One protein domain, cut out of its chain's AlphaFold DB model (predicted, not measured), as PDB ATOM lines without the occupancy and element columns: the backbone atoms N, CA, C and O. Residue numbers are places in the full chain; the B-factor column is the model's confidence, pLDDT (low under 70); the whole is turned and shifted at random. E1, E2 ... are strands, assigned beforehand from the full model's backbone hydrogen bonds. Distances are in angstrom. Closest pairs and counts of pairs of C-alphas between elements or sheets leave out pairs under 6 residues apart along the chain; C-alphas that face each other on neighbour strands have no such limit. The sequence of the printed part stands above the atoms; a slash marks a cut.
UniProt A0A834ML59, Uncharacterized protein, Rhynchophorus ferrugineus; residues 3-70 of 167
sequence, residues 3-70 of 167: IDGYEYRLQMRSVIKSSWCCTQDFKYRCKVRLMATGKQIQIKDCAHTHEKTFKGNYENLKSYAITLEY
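This is residues 3 to 70 of the 167 residues of an uncharacterized protein of Rhynchophorus ferrugineus (UniProt A0A834ML59). What is the shape? With little regular structure, it is one strongly twisted sheet, E1 E2 E3 E4 E5, and a wide loop, residues 44 to 66, that swings away and returns to set E5 beside E4. What makes it up? The printed part has 68 residues, 26 of them in five strands, with no named helix: all strand, the sheet mixed. It is compact, radius of gyration of the C-alphas 12.1 A, spanning 30 by 28 by 20 A.

Where does E1 begin? E1, residues 6 to 13, runs 19.8 A from C-alpha 6 at (-62.985, 60.709, -84.184). What follows? E2 is residues 17 to 22, 16.8 A; E3 33 to 37, 13.5 A; E4 40 to 43, 9.9 A. E5, residues 67 to 69, 6.4 A, ends at C-alpha 69, (-56.200, 62.698, -69.071).

How do E1 to E4 pair? They form a meander, each strand the antiparallel neighbour of the one before. Within hydrogen-bond range are N 9 and O 21, 2.8 A, N 18 and O 36, 2.8 A, and N 35 and O 42, 2.9 A. And E5? It is parallel to E4 at 33 degrees, with N 41 and O 67 at 2.9 A; edge strands E1 and E5 are apart.

How large? The farthest C-alphas, of Val 15 and Glu 51, are 32.3 A apart, and the printed part has no cut. Which stretches stand out? The link E4 to E5 is long, 23 residues; residues 44 to 46 and 68 to 70 have pLDDT under 70.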
ATOM      1  N   ILE A   3     -63.389  58.148 -80.140       85.25
ATOM      2  CA  ILE A   3     -63.486  59.131 -79.050       85.25
ATOM      3  C   ILE A   3     -63.977  60.446 -79.650       85.25
ATOM      4  O   ILE A   3     -63.380  60.932 -80.607       85.25
ATOM      5  N   ASP A   4     -65.056  61.005 -79.096       83.69
ATOM      6  CA  ASP A   4     -65.659  62.278 -79.533       83.69
ATOM      7  C   ASP A   4     -65.945  62.354 -81.054       83.69
ATOM      8  O   ASP A   4     -65.771  63.381 -81.706       83.69
ATOM      9  N   GLY A   5     -66.363  61.232 -81.652       84.88
ATOM     10  CA  GLY A   5     -66.650  61.123 -83.090       84.88
ATOM     11  C   GLY A   5     -65.420  61.050 -84.005       84.88
ATOM     12  O   GLY A   5     -65.561  61.037 -85.230       84.88
ATOM     13  N   TYR A   6     -64.216  60.959 -83.439       90.19
ATOM     14  CA  TYR A   6     -62.985  60.709 -84.184       90.19
ATOM     15  C   TYR A   6     -62.556  59.253 -84.078       90.19
ATOM     16  O   TYR A   6     -62.615  58.638 -83.012       90.19
ATOM     17  N   GLU A   7     -62.068  58.721 -85.192       93.00
ATOM     18  CA  GLU A   7     -61.610  57.343 -85.289       93.00
ATOM     19  C   GLU A   7     -60.094  57.248 -85.152       93.00
ATOM     20  O   GLU A   7     -59.323  58.053 -85.688       93.00
ATOM     21  N   TYR A   8     -59.667  56.211 -84.441       93.94
ATOM     22  CA  TYR A   8     -58.276  55.952 -84.122       93.94
ATOM     23  C   TYR A   8     -57.897  54.515 -84.452       93.94
ATOM     24  O   TYR A   8     -58.589  53.566 -84.055       93.94
ATOM     25  N   ARG A   9     -56.745  54.364 -85.104       95.38
ATOM     26  CA  ARG A   9     -56.094  53.084 -85.381       95.38
ATOM     27  C   ARG A   9     -54.986  52.816 -84.369       95.38
ATOM     28  O   ARG A   9     -54.301  53.736 -83.918       95.38
ATOM     29  N   LEU A  10     -54.833  51.549 -83.994       95.94
ATOM     30  CA  LEU A  10     -53.752  51.109 -83.121       95.94
ATOM     31  C   LEU A  10     -52.432  51.240 -83.886       95.94
ATOM     32  O   LEU A  10     -52.295  50.701 -84.980       95.94
ATOM     33  N   GLN A  11     -51.476  51.965 -83.314       93.69
ATOM     34  CA  GLN A  11     -50.154  52.162 -83.904       93.69
ATOM     35  C   GLN A  11     -49.110  51.252 -83.256       93.69
ATOM     36  O   GLN A  11     -48.245  50.717 -83.936       93.69
ATOM     37  N   MET A  12     -49.173  51.090 -81.934       91.31
ATOM     38  CA  MET A  12     -48.227  50.271 -81.182       91.31
ATOM     39  C   MET A  12     -48.910  49.710 -79.943       91.31
ATOM     40  O   MET A  12     -49.719  50.393 -79.314       91.31
ATOM     41  N   ARG A  13     -48.555  48.488 -79.555       95.31
ATOM     42  CA  ARG A  13     -49.050  47.852 -78.337       95.31
ATOM     43  C   ARG A  13     -47.884  47.281 -77.545       95.31
ATOM     44  O   ARG A  13     -47.042  46.591 -78.103       95.31
ATOM     45  N   SER A  14     -47.857  47.571 -76.252       91.19
ATOM     46  CA  SER A  14     -47.031  46.881 -75.270       91.19
ATOM     47  C   SER A  14     -47.924  46.192 -74.240       91.19
ATOM     48  O   SER A  14     -49.152  46.286 -74.302       91.19
ATOM     49  N   VAL A  15     -47.301  45.506 -73.282       89.94
ATOM     50  CA  VAL A  15     -48.005  44.823 -72.186       89.94
ATOM     51  C   VAL A  15     -48.845  45.802 -71.355       89.94
ATOM     52  O   VAL A  15     -49.951  45.476 -70.943       89.94
ATOM     53  N   ILE A  16     -48.336  47.019 -71.141       89.88
ATOM     54  CA  ILE A  16     -48.910  47.987 -70.191       89.88
ATOM     55  C   ILE A  16     -49.702  49.089 -70.905       89.88
ATOM     56  O   ILE A  16     -50.666  49.622 -70.359       89.88
ATOM     57  N   LYS A  17     -49.305  49.455 -72.129       92.88
ATOM     58  CA  LYS A  17     -49.861  50.607 -72.844       92.88
ATOM     59  C   LYS A  17     -50.083  50.321 -74.319       92.88
ATOM     60  O   LYS A  17     -49.419  49.490 -74.930       92.88
ATOM     61  N   SER A  18     -50.982  51.077 -74.924       94.44
ATOM     62  CA  SER A  18     -51.212  51.080 -76.365       94.44
ATOM     63  C   SER A  18     -51.208  52.508 -76.899       94.44
ATOM     64  O   SER A  18     -51.772  53.414 -76.293       94.44
ATOM     65  N   SER A  19     -50.528  52.719 -78.020       92.19
ATOM     66  CA  SER A  19     -50.466  53.994 -78.728       92.19
ATOM     67  C   SER A  19     -51.399  53.948 -79.922       92.19
ATOM     68  O   SER A  19     -51.349  53.004 -80.712       92.19
ATOM     69  N   TRP A  20     -52.205  54.989 -80.086       94.56
ATOM     70  CA  TRP A  20     -53.183  55.105 -81.158       94.56
ATOM     71  C   TRP A  20     -52.981  56.416 -81.909       94.56
ATOM     72  O   TRP A  20     -52.626  57.437 -81.316       94.56
ATOM     73  N   CYS A  21     -53.227  56.406 -83.213       92.38
ATOM     74  CA  CYS A  21     -53.237  57.607 -84.039       92.38
ATOM     75  C   CYS A  21     -54.582  57.771 -84.733       92.38
ATOM     76  O   CYS A  21     -55.298  56.794 -84.949       92.38
ATOM     77  N   CYS A  22     -54.943  59.016 -85.049       94.06
ATOM     78  CA  CYS A  22     -56.143  59.275 -85.834       94.06
ATOM     79  C   CYS A  22     -56.046  58.570 -87.199       94.06
ATOM     80  O   CYS A  22     -54.981  58.558 -87.812       94.06
ATOM     81  N   THR A  23     -57.148  57.992 -87.678       94.00
ATOM     82  CA  THR A  23     -57.217  57.315 -88.989       94.00
ATOM     83  C   THR A  23     -56.995  58.264 -90.165       94.00
ATOM     84  O   THR A  23     -56.605  57.838 -91.246       94.00
ATOM     85  N   GLN A  24     -57.210  59.559 -89.943       92.25
ATOM     86  CA  GLN A  24     -57.047  60.630 -90.918       92.25
ATOM     87  C   GLN A  24     -55.644  61.265 -90.906       92.25
ATOM     88  O   GLN A  24     -55.440  62.346 -91.468       92.25
ATOM     89  N   ASP A  25     -54.662  60.629 -90.258       90.31
ATOM     90  CA  ASP A  25     -53.292  61.139 -90.147       90.31
ATOM     91  C   ASP A  25     -52.610  61.332 -91.504       90.31
ATOM     92  O   ASP A  25     -51.942  62.345 -91.697       90.31
ATOM     93  N   PHE A  26     -52.823  60.431 -92.461       86.38
ATOM     94  CA  PHE A  26     -52.269  60.569 -93.810       86.38
ATOM     95  C   PHE A  26     -53.007  61.607 -94.661       86.38
ATOM     96  O   PHE A  26     -52.369  62.462 -95.271       86.38
ATOM     97  N   LYS A  27     -54.345  61.566 -94.677       87.38
ATOM     98  CA  LYS A  27     -55.159  62.410 -95.565       87.38
ATOM     99  C   LYS A  27     -55.150  63.884 -95.154       87.38
ATOM    100  O   LYS A  27     -55.010  64.754 -96.004       87.38
ATOM    101  N   TYR A  28     -55.261  64.162 -93.855       81.69
ATOM    102  CA  TYR A  28     -55.388  65.526 -93.323       81.69
ATOM    103  C   TYR A  28     -54.165  65.970 -92.515       81.69
ATOM    104  O   TYR A  28     -54.228  66.958 -91.779       81.69
ATOM    105  N   ARG A  29     -53.053  65.221 -92.603       81.50
ATOM    106  CA  ARG A  29     -51.839  65.433 -91.792       81.50
ATOM    107  C   ARG A  29     -52.150  65.533 -90.292       81.50
ATOM    108  O   ARG A  29     -51.484  66.264 -89.558       81.50
ATOM    109  N   CYS A  30     -53.171  64.805 -89.833       84.31
ATOM    110  CA  CYS A  30     -53.653  64.867 -88.459       84.31
ATOM    111  C   CYS A  30     -52.618  64.291 -87.480       84.31
ATOM    112  O   CYS A  30     -52.241  63.113 -87.530       84.31
ATOM    113  N   LYS A  31     -52.158  65.129 -86.545       85.12
ATOM    114  CA  LYS A  31     -51.110  64.780 -85.570       85.12
ATOM    115  C   LYS A  31     -51.657  64.297 -84.228       85.12
ATOM    116  O   LYS A  31     -50.886  64.049 -83.306       85.12
ATOM    117  N   VAL A  32     -52.971  64.098 -84.128       86.00
ATOM    118  CA  VAL A  32     -53.620  63.587 -82.919       86.00
ATOM    119  C   VAL A  32     -53.172  62.159 -82.630       86.00
ATOM    120  O   VAL A  32     -53.191  61.274 -83.493       86.00
ATOM    121  N   ARG A  33     -52.680  61.969 -81.404       88.12
ATOM    122  CA  ARG A  33     -52.163  60.710 -80.869       88.12
ATOM    123  C   ARG A  33     -52.732  60.491 -79.479       88.12
ATOM    124  O   ARG A  33     -52.826  61.435 -78.697       88.12
ATOM    125  N   LEU A  34     -53.048  59.245 -79.169       89.00
ATOM    126  CA  LEU A  34     -53.565  58.816 -77.877       89.00
ATOM    127  C   LEU A  34     -52.662  57.743 -77.291       89.00
ATOM    128  O   LEU A  34     -52.051  56.964 -78.024       89.00
ATOM    129  N   MET A  35     -52.622  57.671 -75.971       91.12
ATOM    130  CA  MET A  35     -51.956  56.597 -75.254       91.12
ATOM    131  C   MET A  35     -52.915  56.032 -74.217       91.12
ATOM    132  O   MET A  35     -53.327  56.747 -73.315       91.12
ATOM    133  N   ALA A  36     -53.294  54.770 -74.366       89.88
ATOM    134  CA  ALA A  36     -54.186  54.089 -73.442       89.88
ATOM    135  C   ALA A  36     -53.386  53.161 -72.522       89.88
ATOM    136  O   ALA A  36     -52.604  52.339 -73.006       89.88
ATOM    137  N   THR A  37     -53.610  53.285 -71.216       89.25
ATOM    138  CA  THR A  37     -53.003  52.476 -70.152       89.25
ATOM    139  C   THR A  37     -54.137  51.969 -69.262       89.25
ATOM    140  O   THR A  37     -54.740  52.736 -68.512       89.25
ATOM    141  N   GLY A  38     -54.496  50.689 -69.375       86.31
ATOM    142  CA  GLY A  38     -55.686  50.155 -68.705       86.31
ATOM    143  C   GLY A  38     -56.969  50.895 -69.119       86.31
ATOM    144  O   GLY A  38     -57.309  50.925 -70.299       86.31
ATOM    145  N   LYS A  39     -57.673  51.497 -68.149       84.19
ATOM    146  CA  LYS A  39     -58.898  52.303 -68.363       84.19
ATOM    147  C   LYS A  39     -58.637  53.813 -68.504       84.19
ATOM    148  O   LYS A  39     -59.579  54.602 -68.520       84.19
ATOM    149  N   GLN A  40     -57.374  54.227 -68.577       81.88
ATOM    150  CA  GLN A  40     -56.983  55.628 -68.723       81.88
ATOM    151  C   GLN A  40     -56.530  55.903 -70.154       81.88
ATOM    152  O   GLN A  40     -55.778  55.114 -70.730       81.88
ATOM    153  N   ILE A  41     -56.957  57.032 -70.719       84.31
ATOM    154  CA  ILE A  41     -56.506  57.497 -72.033       84.31
ATOM    155  C   ILE A  41     -55.885  58.879 -71.900       84.31
ATOM    156  O   ILE A  41     -56.532  59.837 -71.487       84.31
ATOM    157  N   GLN A  42     -54.633  58.977 -72.328       81.56
ATOM    158  CA  GLN A  42     -53.875  60.212 -72.405       81.56
ATOM    159  C   GLN A  42     -53.899  60.780 -73.823       81.56
ATOM    160  O   GLN A  42     -53.450  60.131 -74.774       81.56
ATOM    161  N   ILE A  43     -54.398  62.009 -73.967       79.06
ATOM    162  CA  ILE A  43     -54.520  62.685 -75.265       79.06
ATOM    163  C   ILE A  43     -53.272  63.542 -75.533       79.06
ATOM    164  O   ILE A  43     -53.121  64.644 -75.009       79.06
ATOM    165  N   LYS A  44     -52.399  63.001 -76.396       67.56
ATOM    166  CA  LYS A  44     -51.185  63.586 -77.003       67.56
ATOM    167  C   LYS A  44     -51.401  64.947 -77.652       67.56
ATOM    168  O   LYS A  44     -50.564  65.827 -77.543       67.56
ATOM    169  N   ASP A  45     -52.469  65.094 -78.424       65.50
ATOM    170  CA  ASP A  45     -52.874  66.299 -79.160       65.50
ATOM    171  C   ASP A  45     -54.388  66.286 -79.271       65.50
ATOM    172  O   ASP A  45     -54.925  65.242 -79.614       65.50
ATOM    173  N   CYS A  46     -55.065  67.388 -78.951       68.62
ATOM    174  CA  CYS A  46     -56.529  67.450 -78.979       68.62
ATOM    175  C   CYS A  46     -57.076  68.190 -80.204       68.62
ATOM    176  O   CYS A  46     -58.273  68.123 -80.469       68.62
ATOM    177  N   ALA A  47     -56.222  68.889 -80.958       77.12
ATOM    178  CA  ALA A  47     -56.649  69.627 -82.137       77.12
ATOM    179  C   ALA A  47     -56.591  68.726 -83.377       77.12
ATOM    180  O   ALA A  47     -55.520  68.489 -83.941       77.12
ATOM    181  N   HIS A  48     -57.753  68.234 -83.801       78.19
ATOM    182  CA  HIS A  48     -57.913  67.635 -85.123       78.19
ATOM    183  C   HIS A  48     -57.884  68.721 -86.203       78.19
ATOM    184  O   HIS A  48     -58.366  69.832 -86.006       78.19
ATOM    185  N   THR A  49     -57.312  68.390 -87.359       82.88
ATOM    186  CA  THR A  49     -57.248  69.258 -88.552       82.88
ATOM    187  C   THR A  49     -58.345  68.936 -89.567       82.88
ATOM    188  O   THR A  49     -58.244  69.294 -90.737       82.88
ATOM    189  N   HIS A  50     -59.366  68.200 -89.141       85.44
ATOM    190  CA  HIS A  50     -60.447  67.698 -89.976       85.44
ATOM    191  C   HIS A  50     -61.701  67.498 -89.130       85.44
ATOM    192  O   HIS A  50     -61.624  67.402 -87.903       85.44
ATOM    193  N   GLU A  51     -62.843  67.394 -89.798       86.50
ATOM    194  CA  GLU A  51     -64.118  67.099 -89.156       86.50
ATOM    195  C   GLU A  51     -64.185  65.656 -88.634       86.50
ATOM    196  O   GLU A  51     -63.369  64.789 -88.980       86.50
ATOM    197  N   LYS A  52     -65.176  65.402 -87.776       88.94
ATOM    198  CA  LYS A  52     -65.470  64.079 -87.217       88.94
ATOM    199  C   LYS A  52     -65.761  63.096 -88.353       88.94
ATOM    200  O   LYS A  52     -66.547  63.391 -89.247       88.94
ATOM    201  N   THR A  53     -65.113  61.931 -88.329       86.50
ATOM    202  CA  THR A  53     -65.217  60.951 -89.426       86.50
ATOM    203  C   THR A  53     -66.127  59.780 -89.125       86.50
ATOM    204  O   THR A  53     -66.566  59.106 -90.055       86.50
ATOM    205  N   PHE A  54     -66.442  59.545 -87.852       88.00
ATOM    206  CA  PHE A  54     -67.308  58.440 -87.484       88.00
ATOM    207  C   PHE A  54     -68.752  58.726 -87.921       88.00
ATOM    208  O   PHE A  54     -69.410  59.606 -87.370       88.00
ATOM    209  N   LYS A  55     -69.236  57.970 -88.914       83.31
ATOM    210  CA  LYS A  55     -70.616  58.035 -89.437       83.31
ATOM    211  C   LYS A  55     -71.517  56.893 -88.945       83.31
ATOM    212  O   LYS A  55     -72.654  56.783 -89.392       83.31
ATOM    213  N   GLY A  56     -71.000  56.003 -88.095       82.44
ATOM    214  CA  GLY A  56     -71.748  54.850 -87.593       82.44
ATOM    215  C   GLY A  56     -72.719  55.205 -86.463       82.44
ATOM    216  O   GLY A  56     -72.645  56.282 -85.875       82.44
ATOM    217  N   ASN A  57     -73.607  54.267 -86.129       81.69
ATOM    218  CA  ASN A  57     -74.445  54.354 -84.934       81.69
ATOM    219  C   ASN A  57     -73.662  53.843 -83.705       81.69
ATOM    220  O   ASN A  57     -73.037  52.780 -83.758       81.69
ATOM    221  N   TYR A  58     -73.694  54.597 -82.603       81.38
ATOM    222  CA  TYR A  58     -73.038  54.246 -81.341       81.38
ATOM    223  C   TYR A  58     -73.707  53.075 -80.603       81.38
ATOM    224  O   TYR A  58     -73.038  52.410 -79.818       81.38
ATOM    225  N   GLU A  59     -74.986  52.790 -80.862       79.62
ATOM    226  CA  GLU A  59     -75.779  51.782 -80.135       79.62
ATOM    227  C   GLU A  59     -75.220  50.357 -80.250       79.62
ATOM    228  O   GLU A  59     -75.327  49.567 -79.317       79.62
ATOM    229  N   ASN A  60     -74.550  50.042 -81.360       79.94
ATOM    230  CA  ASN A  60     -73.977  48.715 -81.610       79.94
ATOM    231  C   ASN A  60     -72.512  48.587 -81.156       79.94
ATOM    232  O   ASN A  60     -71.865  47.566 -81.405       79.94
ATOM    233  N   LEU A  61     -71.951  49.619 -80.520       80.56
ATOM    234  CA  LEU A  61     -70.562  49.627 -80.074       80.56
ATOM    235  C   LEU A  61     -70.448  49.290 -78.588       80.56
ATOM    236  O   LEU A  61     -71.155  49.826 -77.736       80.56
ATOM    237  N   LYS A  62     -69.459  48.451 -78.254       82.94
ATOM    238  CA  LYS A  62     -69.064  48.228 -76.859       82.94
ATOM    239  C   LYS A  62     -68.506  49.527 -76.281       82.94
ATOM    240  O   LYS A  62     -67.414  49.961 -76.653       82.94
ATOM    241  N   SER A  63     -69.265  50.120 -75.370       80.00
ATOM    242  CA  SER A  63     -68.894  51.346 -74.670       80.00
ATOM    243  C   SER A  63     -68.167  51.021 -73.368       80.00
ATOM    244  O   SER A  63     -68.547  50.105 -72.641       80.00
ATOM    245  N   TYR A  64     -67.113  51.779 -73.069       81.81
ATOM    246  CA  TYR A  64     -66.329  51.631 -71.846       81.81
ATOM    247  C   TYR A  64     -66.227  52.980 -71.142       81.81
ATOM    248  O   TYR A  64     -65.860  53.976 -71.764       81.81
ATOM    249  N   ALA A  65     -66.504  53.003 -69.838       76.44
ATOM    250  CA  ALA A  65     -66.184  54.153 -69.005       76.44
ATOM    251  C   ALA A  65     -64.658  54.253 -68.860       76.44
ATOM    252  O   ALA A  65     -64.003  53.316 -68.395       76.44
ATOM    253  N   ILE A  66     -64.105  55.384 -69.290       77.81
ATOM    254  CA  ILE A  66     -62.669  55.659 -69.282       77.81
ATOM    255  C   ILE A  66     -62.395  57.016 -68.641       77.81
ATOM    256  O   ILE A  66     -63.216  57.929 -68.720       77.81
ATOM    257  N   THR A  67     -61.209  57.162 -68.058       74.50
ATOM    258  CA  THR A  67     -60.719  58.459 -67.582       74.50
ATOM    259  C   THR A  67     -59.881  59.105 -68.678       74.50
ATOM    260  O   THR A  67     -58.882  58.532 -69.121       74.50
ATOM    261  N   LEU A  68     -60.288  60.296 -69.121       62.22
ATOM    262  CA  LEU A  68     -59.528  61.100 -70.075       62.22
ATOM    263  C   LEU A  68     -58.557  62.021 -69.333       62.22
ATOM    264  O   LEU A  68     -58.969  62.905 -68.584       62.22
ATOM    265  N   GLU A  69     -57.264  61.842 -69.587       62.22
ATOM    266  CA  GLU A  69     -56.200  62.698 -69.071       62.22
ATOM    267  C   GLU A  69     -55.584  63.517 -70.211       62.22
ATOM    268  O   GLU A  69     -54.891  63.014 -71.098       62.22
ATOM    269  N   TYR A  70     -55.816  64.825 -70.196       60.91
ATOM    270  CA  TYR A  70     -55.210  65.734 -71.165       60.91
ATOM    271  C   TYR A  70     -53.785  66.081 -70.729       60.91
ATOM    272  O   TYR A  70     -53.548  67.054 -70.013       60.91
TER     273      TYR A  70